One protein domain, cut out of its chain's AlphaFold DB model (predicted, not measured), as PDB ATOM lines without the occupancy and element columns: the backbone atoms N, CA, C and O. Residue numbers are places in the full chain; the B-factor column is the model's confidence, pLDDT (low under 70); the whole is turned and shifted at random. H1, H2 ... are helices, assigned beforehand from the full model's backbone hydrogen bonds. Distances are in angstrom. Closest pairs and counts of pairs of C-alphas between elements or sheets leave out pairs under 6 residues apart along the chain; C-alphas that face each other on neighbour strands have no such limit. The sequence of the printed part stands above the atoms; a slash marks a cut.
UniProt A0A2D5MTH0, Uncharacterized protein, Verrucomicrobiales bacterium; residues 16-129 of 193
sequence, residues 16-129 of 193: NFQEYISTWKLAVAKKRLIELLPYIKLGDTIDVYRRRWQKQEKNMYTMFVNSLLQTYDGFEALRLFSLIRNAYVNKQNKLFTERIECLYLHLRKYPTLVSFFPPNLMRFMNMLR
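AT A GLANCE: This is residues 16 to 129 of the 193 residues of an uncharacterized protein of Verrucomicrobiales bacterium (UniProt A0A2D5MTH0). A helical hairpin, H4 and H5, makes one side of a compact body; a smaller hairpin, H2 and H3, sits at one end of H4, and the last helices, H6 and H7, fold back over the other side. The long H1 packs on H7 with its later part, while residues 16 to 24 stick out as an arm from the end opposite H2 and H3. The printed part has 114 residues with seven named helices, H1 to H7 in order, and no named strand: the class is all helix. The whole is compact, with a radius of gyration of the C-alphas of 14.8 A, yet elongated, spanning 51 by 27 by 27 A.

IN THESE COORDINATES: Find C-alpha 17 at (268.223, 273.097, 249.017); from there H1 runs through residues 17 to 36, 28.6 A long. Next come H2, residues 46 to 54, 12.3 A, and H3, residues 60 to 68, 12.6 A. At C-alpha 72, (278.061, 284.638, 207.131), H4 begins and runs 25.9 A to residue 89. H5 takes residues 93 to 109 over 24.6 A, and H6 residues 111 to 116 over 10.0 A. H7, residues 119 to 127, 12.6 A, ends at C-alpha 127, (270.274, 274.167, 230.627).

HOW THE PARTS SIT: Start at the hubs, H3 and H4, which touch three helices each. H4 and H5 are a hairpin, opposite ways at a shallow tilt of 15 degrees; their closest C-alphas, Ala 87 and Phe 96, are 5.0 A apart. With its residues 74 to 78 alone, H4 touches H3 at a steep tilt of 57 degrees, closest at the C-alphas of Leu 68 and Gly 74, 4.1 A. H3 makes a hairpin with H2, closest at the C-alphas of Trp 53 and Asn 66, 6.7 A, and touches H6, closest at those of Phe 64 and Phe 116, 6.4 A. Look at Ala 29 and Phe 124 for the closest C-alphas of H1 and H7, which touch at 5.4 A. H1 only just touches H4, with 3 pairs of C-alphas within 8 A and with residue 34 alone. H1 and H5 are apart. Every O i to N i+4 pair is within hydrogen-bond range in H1, H2, H3, H4, H5 and H7; in H6 0 of 2 are, beside 2 of 3 O i to N i+3 pairs.

THE WHOLE: The C-alphas of Asn 16 and Arg 51 are the two farthest apart, at 51.7 A. Residues 16 to 24 stand free; the body without them spans 37 by 27 by 24 A. The printed part has no cut and no long link. Look for pLDDT under 70 at residues 16 to 24, 41 to 44, 115 and 120; the mean of the printed part is 80.3.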
ATOM      1  N   ASN A  16     266.049 275.910 251.332       57.78
ATOM      2  CA  ASN A  16     266.551 276.426 250.053       57.78
ATOM      3  C   ASN A  16     267.406 275.418 249.268       57.78
ATOM      4  O   ASN A  16     268.098 275.785 248.318       57.78
ATOM      5  N   PHE A  17     267.371 274.130 249.624       68.69
ATOM      6  CA  PHE A  17     268.223 273.097 249.017       68.69
ATOM      7  C   PHE A  17     268.062 273.035 247.494       68.69
ATOM      8  O   PHE A  17     269.038 272.928 246.750       68.69
ATOM      9  N   GLN A  18     266.818 273.145 247.021       68.19
ATOM     10  CA  GLN A  18     266.509 273.151 245.592       68.19
ATOM     11  C   GLN A  18     267.045 274.403 244.893       68.19
ATOM     12  O   GLN A  18     267.574 274.303 243.785       68.19
ATOM     13  N   GLU A  19     266.968 275.564 245.542       65.94
ATOM     14  CA  GLU A  19     267.510 276.820 245.021       65.94
ATOM     15  C   GLU A  19     269.041 276.781 244.956       65.94
ATOM     16  O   GLU A  19     269.632 277.167 243.944       65.94
ATOM     17  N   TYR A  20     269.692 276.218 245.975       61.25
ATOM     18  CA  TYR A  20     271.136 276.005 245.991       61.25
ATOM     19  C   TYR A  20     271.579 275.054 244.873       61.25
ATOM     20  O   TYR A  20     272.481 275.378 244.099       61.25
ATOM     21  N   ILE A  21     270.907 273.905 244.726       68.31
ATOM     22  CA  ILE A  21     271.160 272.963 243.628       68.31
ATOM     23  C   ILE A  21     270.957 273.639 242.272       68.31
ATOM     24  O   ILE A  21     271.760 273.432 241.361       68.31
ATOM     25  N   SER A  22     269.889 274.417 242.117       68.25
ATOM     26  CA  SER A  22     269.583 275.135 240.879       68.25
ATOM     27  C   SER A  22     270.688 276.139 240.542       68.25
ATOM     28  O   SER A  22     271.255 276.107 239.448       68.25
ATOM     29  N   THR A  23     271.084 276.952 241.519       67.69
ATOM     30  CA  THR A  23     272.156 277.945 241.395       67.69
ATOM     31  C   THR A  23     273.492 277.290 241.054       67.69
ATOM     32  O   THR A  23     274.195 277.743 240.149       67.69
ATOM     33  N   TRP A  24     273.824 276.176 241.710       66.69
ATOM     34  CA  TRP A  24     275.034 275.409 241.426       66.69
ATOM     35  C   TRP A  24     275.016 274.808 240.016       66.69
ATOM     36  O   TRP A  24     275.985 274.955 239.271       66.69
ATOM     37  N   LYS A  25     273.899 274.195 239.598       70.81
ATOM     38  CA  LYS A  25     273.724 273.666 238.234       70.81
ATOM     39  C   LYS A  25     273.905 274.758 237.183       70.81
ATOM     40  O   LYS A  25     274.595 274.528 236.190       70.81
ATOM     41  N   LEU A  26     273.332 275.941 237.409       73.50
ATOM     42  CA  LEU A  26     273.500 277.095 236.527       73.50
ATOM     43  C   LEU A  26     274.962 277.543 236.470       73.50
ATOM     44  O   LEU A  26     275.495 277.725 235.378       73.50
ATOM     45  N   ALA A  27     275.638 277.668 237.612       72.31
ATOM     46  CA  ALA A  27     277.047 278.052 237.664       72.31
ATOM     47  C   ALA A  27     277.949 277.055 236.912       72.31
ATOM     48  O   ALA A  27     278.783 277.461 236.098       72.31
ATOM     49  N   VAL A  28     277.736 275.752 237.119       75.06
ATOM     50  CA  VAL A  28     278.445 274.688 236.396       75.06
ATOM     51  C   VAL A  28     278.167 274.777 234.898       75.06
ATOM     52  O   VAL A  28     279.104 274.721 234.104       75.06
ATOM     53  N   ALA A  29     276.907 274.959 234.492       77.81
ATOM     54  CA  ALA A  29     276.548 275.063 233.084       77.81
ATOM     55  C   ALA A  29     277.197 276.279 232.406       77.81
ATOM     56  O   ALA A  29     277.725 276.136 231.304       77.81
ATOM     57  N   LYS A  30     277.235 277.443 233.073       83.12
ATOM     58  CA  LYS A  30     277.928 278.642 232.570       83.12
ATOM     59  C   LYS A  30     279.412 278.361 232.350       83.12
ATOM     60  O   LYS A  30     279.924 278.614 231.264       83.12
ATOM     61  N   LYS A  31     280.086 277.788 233.352       82.06
ATOM     62  CA  LYS A  31     281.513 277.456 233.271       82.06
ATOM     63  C   LYS A  31     281.804 276.486 232.122       82.06
ATOM     64  O   LYS A  31     282.664 276.760 231.290       82.06
ATOM     65  N   ARG A  32     281.053 275.383 232.042       82.06
ATOM     66  CA  ARG A  32     281.222 274.358 231.000       82.06
ATOM     67  C   ARG A  32     280.915 274.875 229.599       82.06
ATOM     68  O   ARG A  32     281.594 274.479 228.659       82.06
ATOM     69  N   LEU A  33     279.933 275.767 229.450       86.06
ATOM     70  CA  LEU A  33     279.676 276.437 228.177       86.06
ATOM     71  C   LEU A  33     280.938 277.168 227.705       86.06
ATOM     72  O   LEU A  33     281.393 276.930 226.593       86.06
ATOM     73  N   ILE A  34     281.534 278.006 228.558       88.44
ATOM     74  CA  ILE A  34     282.718 278.799 228.202       88.44
ATOM     75  C   ILE A  34     283.930 277.934 227.848       88.44
ATOM     76  O   ILE A  34     284.664 278.287 226.928       88.44
ATOM     77  N   GLU A  35     284.123 276.804 228.530       84.81
ATOM     78  CA  GLU A  35     285.186 275.838 228.207       84.81
ATOM     79  C   GLU A  35     285.041 275.247 226.792       84.81
ATOM     80  O   GLU A  35     286.039 274.898 226.169       84.81
ATOM     81  N   LEU A  36     283.810 275.156 226.275       81.12
ATOM     82  CA  LEU A  36     283.509 274.613 224.946       81.12
ATOM     83  C   LEU A  36     283.434 275.680 223.848       81.12
ATOM     84  O   LEU A  36     283.480 275.339 222.666       81.12
ATOM     85  N   LEU A  37     283.277 276.956 224.210       84.38
ATOM     86  CA  LEU A  37     283.153 278.034 223.239       84.38
ATOM     87  C   LEU A  37     284.507 278.383 222.619       84.38
ATOM     88  O   LEU A  37     285.469 278.649 223.353       84.38
ATOM     89  N   PRO A  38     284.587 278.478 221.281       76.31
ATOM     90  CA  PRO A  38     285.820 278.864 220.643       76.31
ATOM     91  C   PRO A  38     286.183 280.299 221.004       76.31
ATOM     92  O   PRO A  38     285.358 281.213 220.930       76.31
ATOM     93  N   TYR A  39     287.437 280.502 221.408       73.88
ATOM     94  CA  TYR A  39     287.947 281.850 221.603       73.88
ATOM     95  C   TYR A  39     288.324 282.442 220.257       73.88
ATOM     96  O   TYR A  39     289.308 282.040 219.637       73.88
ATOM     97  N   ILE A  40     287.550 283.433 219.832       70.81
ATOM     98  CA  ILE A  40     287.868 284.234 218.664       70.81
ATOM     99  C   ILE A  40     287.850 285.688 219.115       70.81
ATOM    100  O   ILE A  40     286.798 286.251 219.424       70.81
ATOM    101  N   LYS A  41     289.040 286.286 219.204       68.75
ATOM    102  CA  LYS A  41     289.186 287.729 219.407       68.75
ATOM    103  C   LYS A  41     288.758 288.388 218.107       68.75
ATOM    104  O   LYS A  41     289.529 288.325 217.159       68.75
ATOM    105  N   LEU A  42     287.534 288.909 218.051       64.56
ATOM    106  CA  LEU A  42     286.932 289.463 216.839       64.56
ATOM    107  C   LEU A  42     287.289 290.937 216.676       64.56
ATOM    108  O   LEU A  42     286.915 291.759 217.505       64.56
ATOM    109  N   GLY A  43     288.025 291.229 215.609       60.44
ATOM    110  CA  GLY A  43     288.336 292.581 215.134       60.44
ATOM    111  C   GLY A  43     288.507 292.665 213.611       60.44
ATOM    112  O   GLY A  43     288.534 293.765 213.074       60.44
ATOM    113  N   ASP A  44     288.568 291.518 212.923       68.00
ATOM    114  CA  ASP A  44     288.840 291.411 211.485       68.00
ATOM    115  C   ASP A  44     287.593 290.951 210.683       68.00
ATOM    116  O   ASP A  44     286.589 290.513 211.254       68.00
ATOM    117  N   THR A  45     287.649 291.003 209.346       77.69
ATOM    118  CA  THR A  45     286.588 290.491 208.451       77.69
ATOM    119  C   THR A  45     286.565 288.954 208.382       77.69
ATOM    120  O   THR A  45     287.556 288.286 208.695       77.69
ATOM    121  N   ILE A  46     285.449 288.363 207.929       81.69
ATOM    122  CA  ILE A  46     285.287 286.900 207.790       81.69
ATOM    123  C   ILE A  46     286.415 286.249 206.964       81.69
ATOM    124  O   ILE A  46     286.912 285.183 207.331       81.69
ATOM    125  N   ASP A  47     286.877 286.911 205.900       78.44
ATOM    126  CA  ASP A  47     287.930 286.393 205.019       78.44
ATOM    127  C   ASP A  47     289.297 286.338 205.700       78.44
ATOM    128  O   ASP A  47     290.068 285.400 205.481       78.44
ATOM    129  N   VAL A  48     289.588 287.301 206.580       81.38
ATOM    130  CA  VAL A  48     290.809 287.286 207.392       81.38
ATOM    131  C   VAL A  48     290.785 286.096 208.354       81.38
ATOM    132  O   VAL A  48     291.784 285.379 208.468       81.38
ATOM    133  N   TYR A  49     289.638 285.810 208.983       80.50
ATOM    134  CA  TYR A  49     289.502 284.628 209.841       80.50
ATOM    135  C   TYR A  49     289.630 283.325 209.066       80.50
ATOM    136  O   TYR A  49     290.367 282.449 209.517       80.50
ATOM    137  N   ARG A  50     288.993 283.198 207.898       81.88
ATOM    138  CA  ARG A  50     289.125 282.000 207.049       81.88
ATOM    139  C   ARG A  50     290.588 281.690 206.752       81.88
ATOM    140  O   ARG A  50     291.042 280.582 207.025       81.88
ATOM    141  N   ARG A  51     291.357 282.681 206.286       82.19
ATOM    142  CA  ARG A  51     292.787 282.501 205.976       82.19
ATOM    143  C   ARG A  51     293.619 282.147 207.210       82.19
ATOM    144  O   ARG A  51     294.546 281.348 207.108       82.19
ATOM    145  N   ARG A  52     293.315 282.737 208.373       81.75
ATOM    146  CA  ARG A  52     294.030 282.461 209.634       81.75
ATOM    147  C   ARG A  52     293.755 281.041 210.142       81.75
ATOM    148  O   ARG A  52     294.684 280.371 210.581       81.75
ATOM    149  N   TRP A  53     292.509 280.578 210.066       78.06
ATOM    150  CA  TRP A  53     292.092 279.269 210.587       78.06
ATOM    151  C   TRP A  53     292.385 278.097 209.646       78.06
ATOM    152  O   TRP A  53     292.610 276.986 210.119       78.06
ATOM    153  N   GLN A  54     292.488 278.335 208.335       76.19
ATOM    154  CA  GLN A  54     292.954 277.328 207.370       76.19
ATOM    155  C   GLN A  54     294.402 276.876 207.608       76.19
ATOM    156  O   GLN A  54     294.767 275.774 207.211       76.19
ATOM    157  N   LYS A  55     295.222 277.713 208.257       74.75
ATOM    158  CA  LYS A  55     296.631 277.423 208.567       74.75
ATOM    159  C   LYS A  55     296.830 276.673 209.889       74.75
ATOM    160  O   LYS A  55     297.964 276.337 210.214       74.75
ATOM    161  N   GLN A  56     295.769 276.458 210.669       77.88
ATOM    162  CA  GLN A  56     295.867 275.754 211.948       77.88
ATOM    163  C   GLN A  56     295.845 274.236 211.760       77.88
ATOM    164  O   GLN A  56     295.253 273.717 210.812       77.88
ATOM    165  N   GLU A  57     296.459 273.525 212.704       77.94
ATOM    166  CA  GLU A  57     296.425 272.067 212.754       77.94
ATOM    167  C   GLU A  57     294.977 271.551 212.788       77.94
ATOM    168  O   GLU A  57     294.112 272.070 213.508       77.94
ATOM    169  N   LYS A  58     294.689 270.536 211.970       78.31
ATOM    170  CA  LYS A  58     293.343 269.977 211.845       78.31
ATOM    171  C   LYS A  58     293.027 269.111 213.062       78.31
ATOM    172  O   LYS A  58     293.571 268.027 213.220       78.31
ATOM    173  N   ASN A  59     292.095 269.572 213.883       80.69
ATOM    174  CA  ASN A  59     291.501 268.819 214.978       80.69
ATOM    175  C   ASN A  59     289.989 269.097 215.024       80.69
ATOM    176  O   ASN A  59     289.479 269.942 214.285       80.69
ATOM    177  N   MET A  60     289.248 268.399 215.892       73.62
ATOM    178  CA  MET A  60     287.789 268.576 215.983       73.62
ATOM    179  C   MET A  60     287.375 270.034 216.233       73.62
ATOM    180  O   MET A  60     286.360 270.492 215.709       73.62
ATOM    181  N   TYR A  61     288.170 270.780 216.999       77.50
ATOM    182  CA  TYR A  61     287.895 272.174 217.328       77.50
ATOM    183  C   TYR A  61     288.132 273.110 216.132       77.50
ATOM    184  O   TYR A  61     287.276 273.937 215.818       77.50
ATOM    185  N   THR A  62     289.239 272.954 215.403       79.81
ATOM    186  CA  THR A  62     289.512 273.759 214.203       79.81
ATOM    187  C   THR A  62     288.576 273.402 213.054       79.81
ATOM    188  O   THR A  62     288.155 274.291 212.317       79.81
ATOM    189  N   MET A  63     288.152 272.138 212.933       79.88
ATOM    190  CA  MET A  63     287.115 271.717 211.983       79.88
ATOM    191  C   MET A  63     285.755 272.354 212.281       79.88
ATOM    192  O   MET A  63     285.086 272.825 211.358       79.88
ATOM    193  N   PHE A  64     285.360 272.414 213.555       81.88
ATOM    194  CA  PHE A  64     284.135 273.089 213.982       81.88
ATOM    195  C   PHE A  64     284.145 274.573 213.593       81.88
ATOM    196  O   PHE A  64     283.221 275.050 212.931       81.88
ATOM    197  N   VAL A  65     285.218 275.291 213.934       83.75
ATOM    198  CA  VAL A  65     285.343 276.718 213.606       83.75
ATOM    199  C   VAL A  65     285.393 276.942 212.093       83.75
ATOM    200  O   VAL A  65     284.691 277.814 211.583       83.75
ATOM    201  N   ASN A  66     286.143 276.120 211.354       82.25
ATOM    202  CA  ASN A  66     286.209 276.204 209.894       82.25
ATOM    203  C   ASN A  66     284.854 275.953 209.222       82.25
ATOM    204  O   ASN A  66     284.573 276.578 208.201       82.25
ATOM    205  N   SER A  67     284.014 275.082 209.791       83.62
ATOM    206  CA  SER A  67     282.656 274.825 209.292       83.62
ATOM    207  C   SER A  67     281.755 276.047 209.469       83.62
ATOM    208  O   SER A  67     281.053 276.440 208.542       83.62
ATOM    209  N   LEU A  68     281.828 276.710 210.628       86.25
ATOM    210  CA  LEU A  68     281.068 277.937 210.881       86.25
ATOM    211  C   LEU A  68     281.534 279.104 210.004       86.25
ATOM    212  O   LEU A  68     280.709 279.865 209.507       86.25
ATOM    213  N   LEU A  69     282.834 279.220 209.736       87.00
ATOM    214  CA  LEU A  69     283.365 280.273 208.870       87.00
ATOM    215  C   LEU A  69     282.930 280.145 207.398       87.00
ATOM    216  O   LEU A  69     283.096 281.108 206.650       87.00
ATOM    217  N   GLN A  70     282.358 279.018 206.954       84.50
ATOM    218  CA  GLN A  70     281.887 278.855 205.566       84.50
ATOM    219  C   GLN A  70     280.723 279.783 205.210       84.50
ATOM    220  O   GLN A  70     280.551 280.138 204.047       84.50
ATOM    221  N   THR A  71     279.949 280.230 206.201       83.56
ATOM    222  CA  THR A  71     278.761 281.064 205.987       83.56
ATOM    223  C   THR A  71     278.837 282.338 206.818       83.56
ATOM    224  O   THR A  71     279.468 282.366 207.876       83.56
ATOM    225  N   TYR A  72     278.185 283.405 206.351       85.94
ATOM    226  CA  TYR A  72     278.061 284.638 207.131       85.94
ATOM    227  C   TYR A  72     277.314 284.380 208.447       85.94
ATOM    228  O   TYR A  72     277.754 284.812 209.508       85.94
ATOM    229  N   ASP A  73     276.247 283.580 208.407       87.06
ATOM    230  CA  ASP A  73     275.477 283.246 209.604       87.06
ATOM    231  C   ASP A  73     276.301 282.415 210.602       87.06
ATOM    232  O   ASP A  73     276.211 282.615 211.813       87.06
ATOM    233  N   GLY A  74     277.164 281.511 210.134       88.00
ATOM    234  CA  GLY A  74     278.087 280.800 211.016       88.00
ATOM    235  C   GLY A  74     279.153 281.722 211.625       88.00
ATOM    236  O   GLY A  74     279.475 281.587 212.808       88.00
ATOM    237  N   PHE A  75     279.638 282.721 210.880       88.50
ATOM    238  CA  PHE A  75     280.507 283.768 211.428       88.50
ATOM    239  C   PHE A  75     279.800 284.623 212.492       88.50
ATOM    240  O   PHE A  75     280.377 284.902 213.543       88.50
ATOM    241  N   GLU A  76     278.529 284.964 212.290       89.44
ATOM    242  CA  GLU A  76     277.721 285.654 213.301       89.44
ATOM    243  C   GLU A  76     277.528 284.813 214.574       89.44
ATOM    244  O   GLU A  76     277.608 285.336 215.689       89.44
ATOM    245  N   ALA A  77     277.386 283.489 214.447       90.31
ATOM    246  CA  ALA A  77     277.365 282.591 215.604       90.31
ATOM    247  C   ALA A  77     278.697 282.616 216.381       90.31
ATOM    248  O   ALA A  77     278.699 282.710 217.612       90.31
ATOM    249  N   LEU A  78     279.832 282.617 215.674       89.50
ATOM    250  CA  LEU A  78     281.156 282.798 216.280       89.50
ATOM    251  C   LEU A  78     281.284 284.158 216.985       89.50
ATOM    252  O   LEU A  78     281.891 284.251 218.058       89.50
ATOM    253  N   ARG A  79     280.666 285.207 216.431       89.94
ATOM    254  CA  ARG A  79     280.587 286.526 217.068       89.94
ATOM    255  C   ARG A  79     279.837 286.509 218.377       89.94
ATOM    256  O   ARG A  79     280.337 287.030 219.377       89.94
ATOM    257  N   LEU A  80     278.701 285.834 218.409       91.56
ATOM    258  CA  LEU A  80     277.931 285.666 219.631       91.56
ATOM    259  C   LEU A  80     278.706 284.868 220.689       91.56
ATOM    260  O   LEU A  80     278.671 285.247 221.857       91.56
ATOM    261  N   PHE A  81     279.493 283.855 220.311       90.69
ATOM    262  CA  PHE A  81     280.366 283.147 221.259       90.69
ATOM    263  C   PHE A  81     281.398 284.056 221.928       90.69
ATOM    264  O   PHE A  81     281.578 283.997 223.147       90.69
ATOM    265  N   SER A  82     282.043 284.925 221.148       89.62
ATOM    266  CA  SER A  82     282.998 285.906 221.672       89.62
ATOM    267  C   SER A  82     282.325 286.854 222.672       89.62
ATOM    268  O   SER A  82     282.829 287.063 223.777       89.62
ATOM    269  N   LEU A  83     281.122 287.344 222.347       91.19
ATOM    270  CA  LEU A  83     280.339 288.211 223.231       91.19
ATOM    271  C   LEU A  83     279.897 287.504 224.523       91.19
ATOM    272  O   LEU A  83     279.981 288.101 225.595       91.19
ATOM    273  N   ILE A  84     279.473 286.236 224.447       91.62
ATOM    274  CA  ILE A  84     279.126 285.416 225.623       91.62
ATOM    275  C   ILE A  84     280.343 285.277 226.544       91.62
ATOM    276  O   ILE A  84     280.241 285.489 227.754       91.62
ATOM    277  N   ARG A  85     281.511 284.957 225.980       90.69
ATOM    278  CA  ARG A  85     282.748 284.800 226.750       90.69
ATOM    279  C   ARG A  85     283.189 286.105 227.400       90.69
ATOM    280  O   ARG A  85     283.521 286.092 228.583       90.69
ATOM    281  N   ASN A  86     283.133 287.220 226.677       90.62
ATOM    282  CA  ASN A  86     283.460 288.535 227.229       90.62
ATOM    283  C   ASN A  86     282.527 288.899 228.392       90.62
ATOM    284  O   ASN A  86     282.999 289.300 229.454       90.62
ATOM    285  N   ALA A  87     281.218 288.683 228.240       91.19
ATOM    286  CA  ALA A  87     280.257 288.916 229.316       91.19
ATOM    287  C   ALA A  87     280.532 288.030 230.545       91.19
ATOM    288  O   ALA A  87     280.425 288.502 231.676       91.19
ATOM    289  N   TYR A  88     280.929 286.767 230.345       91.31
ATOM    290  CA  TYR A  88     281.304 285.868 231.440       91.31
ATOM    291  C   TYR A  88     282.564 286.331 232.180       91.31
ATOM    292  O   TYR A  88     282.547 286.433 233.406       91.31
ATOM    293  N   VAL A  89     283.643 286.637 231.448       90.69
ATOM    294  CA  VAL A  89     284.922 287.098 232.021       90.69
ATOM    295  C   VAL A  89     284.722 288.386 232.823       90.69
ATOM    296  O   VAL A  89     285.233 288.505 233.934       90.69
ATOM    297  N   ASN A  90     283.892 289.296 232.313       92.06
ATOM    298  CA  ASN A  90     283.552 290.556 232.975       92.06
ATOM    299  C   ASN A  90     282.475 290.411 234.066       92.06
ATOM    300  O   ASN A  90     282.025 291.415 234.614       92.06
ATOM    301  N   LYS A  91     282.030 289.185 234.381       90.12
ATOM    302  CA  LYS A  91     280.988 288.884 235.383       90.12
ATOM    303  C   LYS A  91     279.647 289.599 235.127       90.12
ATOM    304  O   LYS A  91     278.853 289.812 236.041       90.12
ATOM    305  N   GLN A  92     279.349 289.927 233.871       90.31
ATOM    306  CA  GLN A  92     278.130 290.620 233.446       90.31
ATOM    307  C   GLN A  92     276.998 289.616 233.181       90.31
ATOM    308  O   GLN A  92     276.674 289.298 232.038       90.31
ATOM    309  N   ASN A  93     276.372 289.107 234.247       85.12
ATOM    310  CA  ASN A  93     275.352 288.048 234.163       85.12
ATOM    311  C   ASN A  93     274.159 288.377 233.245       85.12
ATOM    312  O   ASN A  93     273.672 287.487 232.545       85.12
ATOM    313  N   LYS A  94     273.698 289.635 233.238       87.56
ATOM    314  CA  LYS A  94     272.591 290.084 232.379       87.56
ATOM    315  C   LYS A  94     272.967 289.957 230.902       87.56
ATOM    316  O   LYS A  94     272.321 289.212 230.174       87.56
ATOM    317  N   LEU A  95     274.082 290.577 230.508       89.69
ATOM    318  CA  LEU A  95     274.606 290.505 229.143       89.69
ATOM    319  C   LEU A  95     274.904 289.062 228.733       89.69
ATOM    320  O   LEU A  95     274.556 288.660 227.634       89.69
ATOM    321  N   PHE A  96     275.493 288.254 229.615       90.50
ATOM    322  CA  PHE A  96     275.752 286.841 229.337       90.50
ATOM    323  C   PHE A  96     274.470 286.101 228.929       90.50
ATOM    324  O   PHE A  96     274.455 285.385 227.929       90.50
ATOM    325  N   THR A  97     273.393 286.313 229.684       85.94
ATOM    326  CA  THR A  97     272.094 285.679 229.431       85.94
ATOM    327  C   THR A  97     271.484 286.191 228.126       85.94
ATOM    328  O   THR A  97     271.129 285.388 227.270       85.94
ATOM    329  N   GLU A  98     271.482 287.510 227.910       88.38
ATOM    330  CA  GLU A  98     271.009 288.132 226.664       88.38
ATOM    331  C   GLU A  98     271.760 287.606 225.432       88.38
ATOM    332  O   GLU A  98     271.153 287.312 224.406       88.38
ATOM    333  N   ARG A  99     273.087 287.426 225.506       91.62
ATOM    334  CA  ARG A  99     273.865 286.899 224.371       91.62
ATOM    335  C   ARG A  99     273.580 285.427 224.088       91.62
ATOM    336  O   ARG A  99     273.578 285.041 222.920       91.62
ATOM    337  N   ILE A 100     273.307 284.619 225.115       88.31
ATOM    338  CA  ILE A 100     272.831 283.241 224.926       88.31
ATOM    339  C   ILE A 100     271.466 283.236 224.234       88.31
ATOM    340  O   ILE A 100     271.259 282.447 223.313       88.31
ATOM    341  N   GLU A 101     270.558 284.131 224.626       86.00
ATOM    342  CA  GLU A 101     269.255 284.281 223.972       86.00
ATOM    343  C   GLU A 101     269.402 284.719 222.508       86.00
ATOM    344  O   GLU A 101     268.788 284.113 221.629       86.00
ATOM    345  N   CYS A 102     270.270 285.693 222.214       89.50
ATOM    346  CA  CYS A 102     270.574 286.106 220.842       89.50
ATOM    347  C   CYS A 102     271.110 284.943 219.998       89.50
ATOM    348  O   CYS A 102     270.643 284.731 218.881       89.50
ATOM    349  N   LEU A 103     272.065 284.171 220.526       89.75
ATOM    350  CA  LEU A 103     272.604 282.990 219.845       89.75
ATOM    351  C   LEU A 103     271.516 281.957 219.569       89.75
ATOM    352  O   LEU A 103     271.466 281.369 218.494       89.75
ATOM    353  N   TYR A 104     270.617 281.754 220.520       83.69
ATOM    354  CA  TYR A 104     269.511 280.834 220.346       83.69
ATOM    355  C   TYR A 104     268.520 281.310 219.265       83.69
ATOM    356  O   TYR A 104     268.129 280.521 218.404       83.69
ATOM    357  N   LEU A 105     268.150 282.596 219.251       84.25
ATOM    358  CA  LEU A 105     267.320 283.181 218.189       84.25
ATOM    359  C   LEU A 105     267.995 283.078 216.816       84.25
ATOM    360  O   LEU A 105     267.335 282.755 215.827       84.25
ATOM    361  N   HIS A 106     269.311 283.279 216.765       86.75
ATOM    362  CA  HIS A 106     270.111 283.097 215.559       86.75
ATOM    363  C   HIS A 106     270.037 281.656 215.041       86.75
ATOM    364  O   HIS A 106     269.692 281.430 213.885       86.75
ATOM    365  N   LEU A 107     270.239 280.663 215.909       83.06
ATOM    366  CA  LEU A 107     270.119 279.246 215.546       83.06
ATOM    367  C   LEU A 107     268.699 278.845 215.125       83.06
ATOM    368  O   LEU A 107     268.538 277.933 214.319       83.06
ATOM    369  N   ARG A 108     267.662 279.520 215.634       79.06
ATOM    370  CA  ARG A 108     266.283 279.320 215.157       79.06
ATOM    371  C   ARG A 108     266.082 279.849 213.745       79.06
ATOM    372  O   ARG A 108     265.387 279.209 212.964       79.06
ATOM    373  N   LYS A 109     266.660 281.010 213.436       79.50
ATOM    374  CA  LYS A 109     266.608 281.596 212.096       79.50
ATOM    375  C   LYS A 109     267.406 280.757 211.089       79.50
ATOM    376  O   LYS A 109     266.985 280.635 209.943       79.50
ATOM    377  N   TYR A 110     268.500 280.139 211.536       80.31
ATOM    378  CA  TYR A 110     269.415 279.348 210.708       80.31
ATOM    379  C   TYR A 110     269.611 277.929 211.275       80.31
ATOM    380  O   TYR A 110     270.673 277.608 211.815       80.31
ATOM    381  N   PRO A 111     268.601 277.048 211.162       75.19
ATOM    382  CA  PRO A 111     268.620 275.726 211.793       75.19
ATOM    383  C   PRO A 111     269.716 274.800 211.246       75.19
ATOM    384  O   PRO A 111     270.176 273.911 211.961       75.19
ATOM    385  N   THR A 112     270.191 275.027 210.019       77.19
ATOM    386  CA  THR A 112     271.331 274.306 209.429       77.19
ATOM    387  C   THR A 112     272.636 274.528 210.193       77.19
ATOM    388  O   THR A 112     273.536 273.702 210.103       77.19
ATOM    389  N   LEU A 113     272.753 275.593 210.994       74.62
ATOM    390  CA  LEU A 113     273.932 275.801 211.831       74.62
ATOM    391  C   LEU A 113     274.003 274.817 213.002       74.62
ATOM    392  O   LEU A 113     275.097 274.505 213.468       74.62
ATOM    393  N   VAL A 114     272.859 274.299 213.462       73.75
ATOM    394  CA  VAL A 114     272.783 273.405 214.627       73.75
ATOM    395  C   VAL A 114     273.579 272.120 214.398       73.75
ATOM    396  O   VAL A 114     274.199 271.625 215.337       73.75
ATOM    397  N   SER A 115     273.633 271.606 213.165       69.69
ATOM    398  CA  SER A 115     274.399 270.392 212.846       69.69
ATOM    399  C   SER A 115     275.907 270.562 213.014       69.69
ATOM    400  O   SER A 115     276.611 269.567 213.156       69.69
ATOM    401  N   PHE A 116     276.416 271.796 213.018       73.19
ATOM    402  CA  PHE A 116     277.831 272.055 213.264       73.19
ATOM    403  C   PHE A 116     278.164 272.105 214.758       73.19
ATOM    404  O   PHE A 116     279.331 272.006 215.118       73.19
ATOM    405  N   PHE A 117     277.180 272.258 215.649       76.19
ATOM    406  CA  PHE A 117     277.440 272.488 217.068       76.19
ATOM    407  C   PHE A 117     277.721 271.172 217.810       76.19
ATOM    408  O   PHE A 117     276.934 270.227 217.708       76.19
ATOM    409  N   PRO A 118     278.777 271.109 218.645       75.25
ATOM    410  CA  PRO A 118     279.018 269.948 219.491       75.25
ATOM    411  C   PRO A 118     277.816 269.650 220.414       75.25
ATOM    412  O   PRO A 118     277.299 270.571 221.056       75.25
ATOM    413  N   PRO A 119     277.402 268.378 220.588       75.12
ATOM    414  CA  PRO A 119     276.232 268.024 221.402       75.12
ATOM    415  C   PRO A 119     276.287 268.548 222.845       75.12
ATOM    416  O   PRO A 119     275.281 268.998 223.400       75.12
ATOM    417  N   ASN A 120     277.477 268.541 223.451       68.56
ATOM    418  CA  ASN A 120     277.684 269.058 224.804       68.56
ATOM    419  C   ASN A 120     277.428 270.566 224.885       68.56
ATOM    420  O   ASN A 120     276.816 271.024 225.848       68.56
ATOM    421  N   LEU A 121     277.826 271.326 223.861       78.44
ATOM    422  CA  LEU A 121     277.593 272.765 223.806       78.44
ATOM    423  C   LEU A 121     276.088 273.064 223.791       78.44
ATOM    424  O   LEU A 121     275.597 273.834 224.618       78.44
ATOM    425  N   MET A 122     275.342 272.359 222.934       79.12
ATOM    426  CA  MET A 122     273.882 272.468 222.857       79.12
ATOM    427  C   MET A 122     273.202 272.102 224.180       79.12
ATOM    428  O   MET A 122     272.258 272.767 224.609       79.12
ATOM    429  N   ARG A 123     273.696 271.069 224.872       76.31
ATOM    430  CA  ARG A 123     273.191 270.678 226.194       76.31
ATOM    431  C   ARG A 123     273.345 271.807 227.216       76.31
ATOM    432  O   ARG A 123     272.379 272.109 227.914       76.31
ATOM    433  N   PHE A 124     274.523 272.429 227.316       78.62
ATOM    434  CA  PHE A 124     274.760 273.512 228.278       78.62
ATOM    435  C   PHE A 124     273.954 274.769 227.950       78.62
ATOM    436  O   PHE A 124     273.356 275.340 228.858       78.62
ATOM    437  N   MET A 125     273.845 275.143 226.673       80.19
ATOM    438  CA  MET A 125     272.979 276.251 226.252       80.19
ATOM    439  C   MET A 125     271.519 276.029 226.663       80.19
ATOM    440  O   MET A 125     270.890 276.923 227.219       80.19
ATOM    441  N   ASN A 126     270.994 274.817 226.455       75.19
ATOM    442  CA  ASN A 126     269.620 274.482 226.828       75.19
ATOM    443  C   ASN A 126     269.389 274.510 228.347       75.19
ATOM    444  O   ASN A 126     268.313 274.903 228.783       75.19
ATOM    445  N   MET A 127     270.378 274.115 229.158       75.00
ATOM    446  CA  MET A 127     270.274 274.167 230.627       75.00
ATOM    447  C   MET A 127     270.292 275.596 231.180       75.00
ATOM    448  O   MET A 127     269.724 275.841 232.239       75.00
ATOM    449  N   LEU A 128     270.929 276.535 230.476       75.38
ATOM    450  CA  LEU A 128     270.972 277.950 230.862       75.38
ATOM    451  C   LEU A 128     269.684 278.704 230.519       75.38
ATOM    452  O   LEU A 128     269.507 279.847 230.934       75.38
ATOM    453  N   ARG A 129     268.767 278.064 229.790       72.31
ATOM    454  CA  ARG A 129     267.461 278.621 229.464       72.31
ATOM    455  C   ARG A 129     266.500 278.421 230.635       72.31
ATOM    456  O   ARG A 129     265.850 277.383 230.744       72.31
TER     457      ARG A 129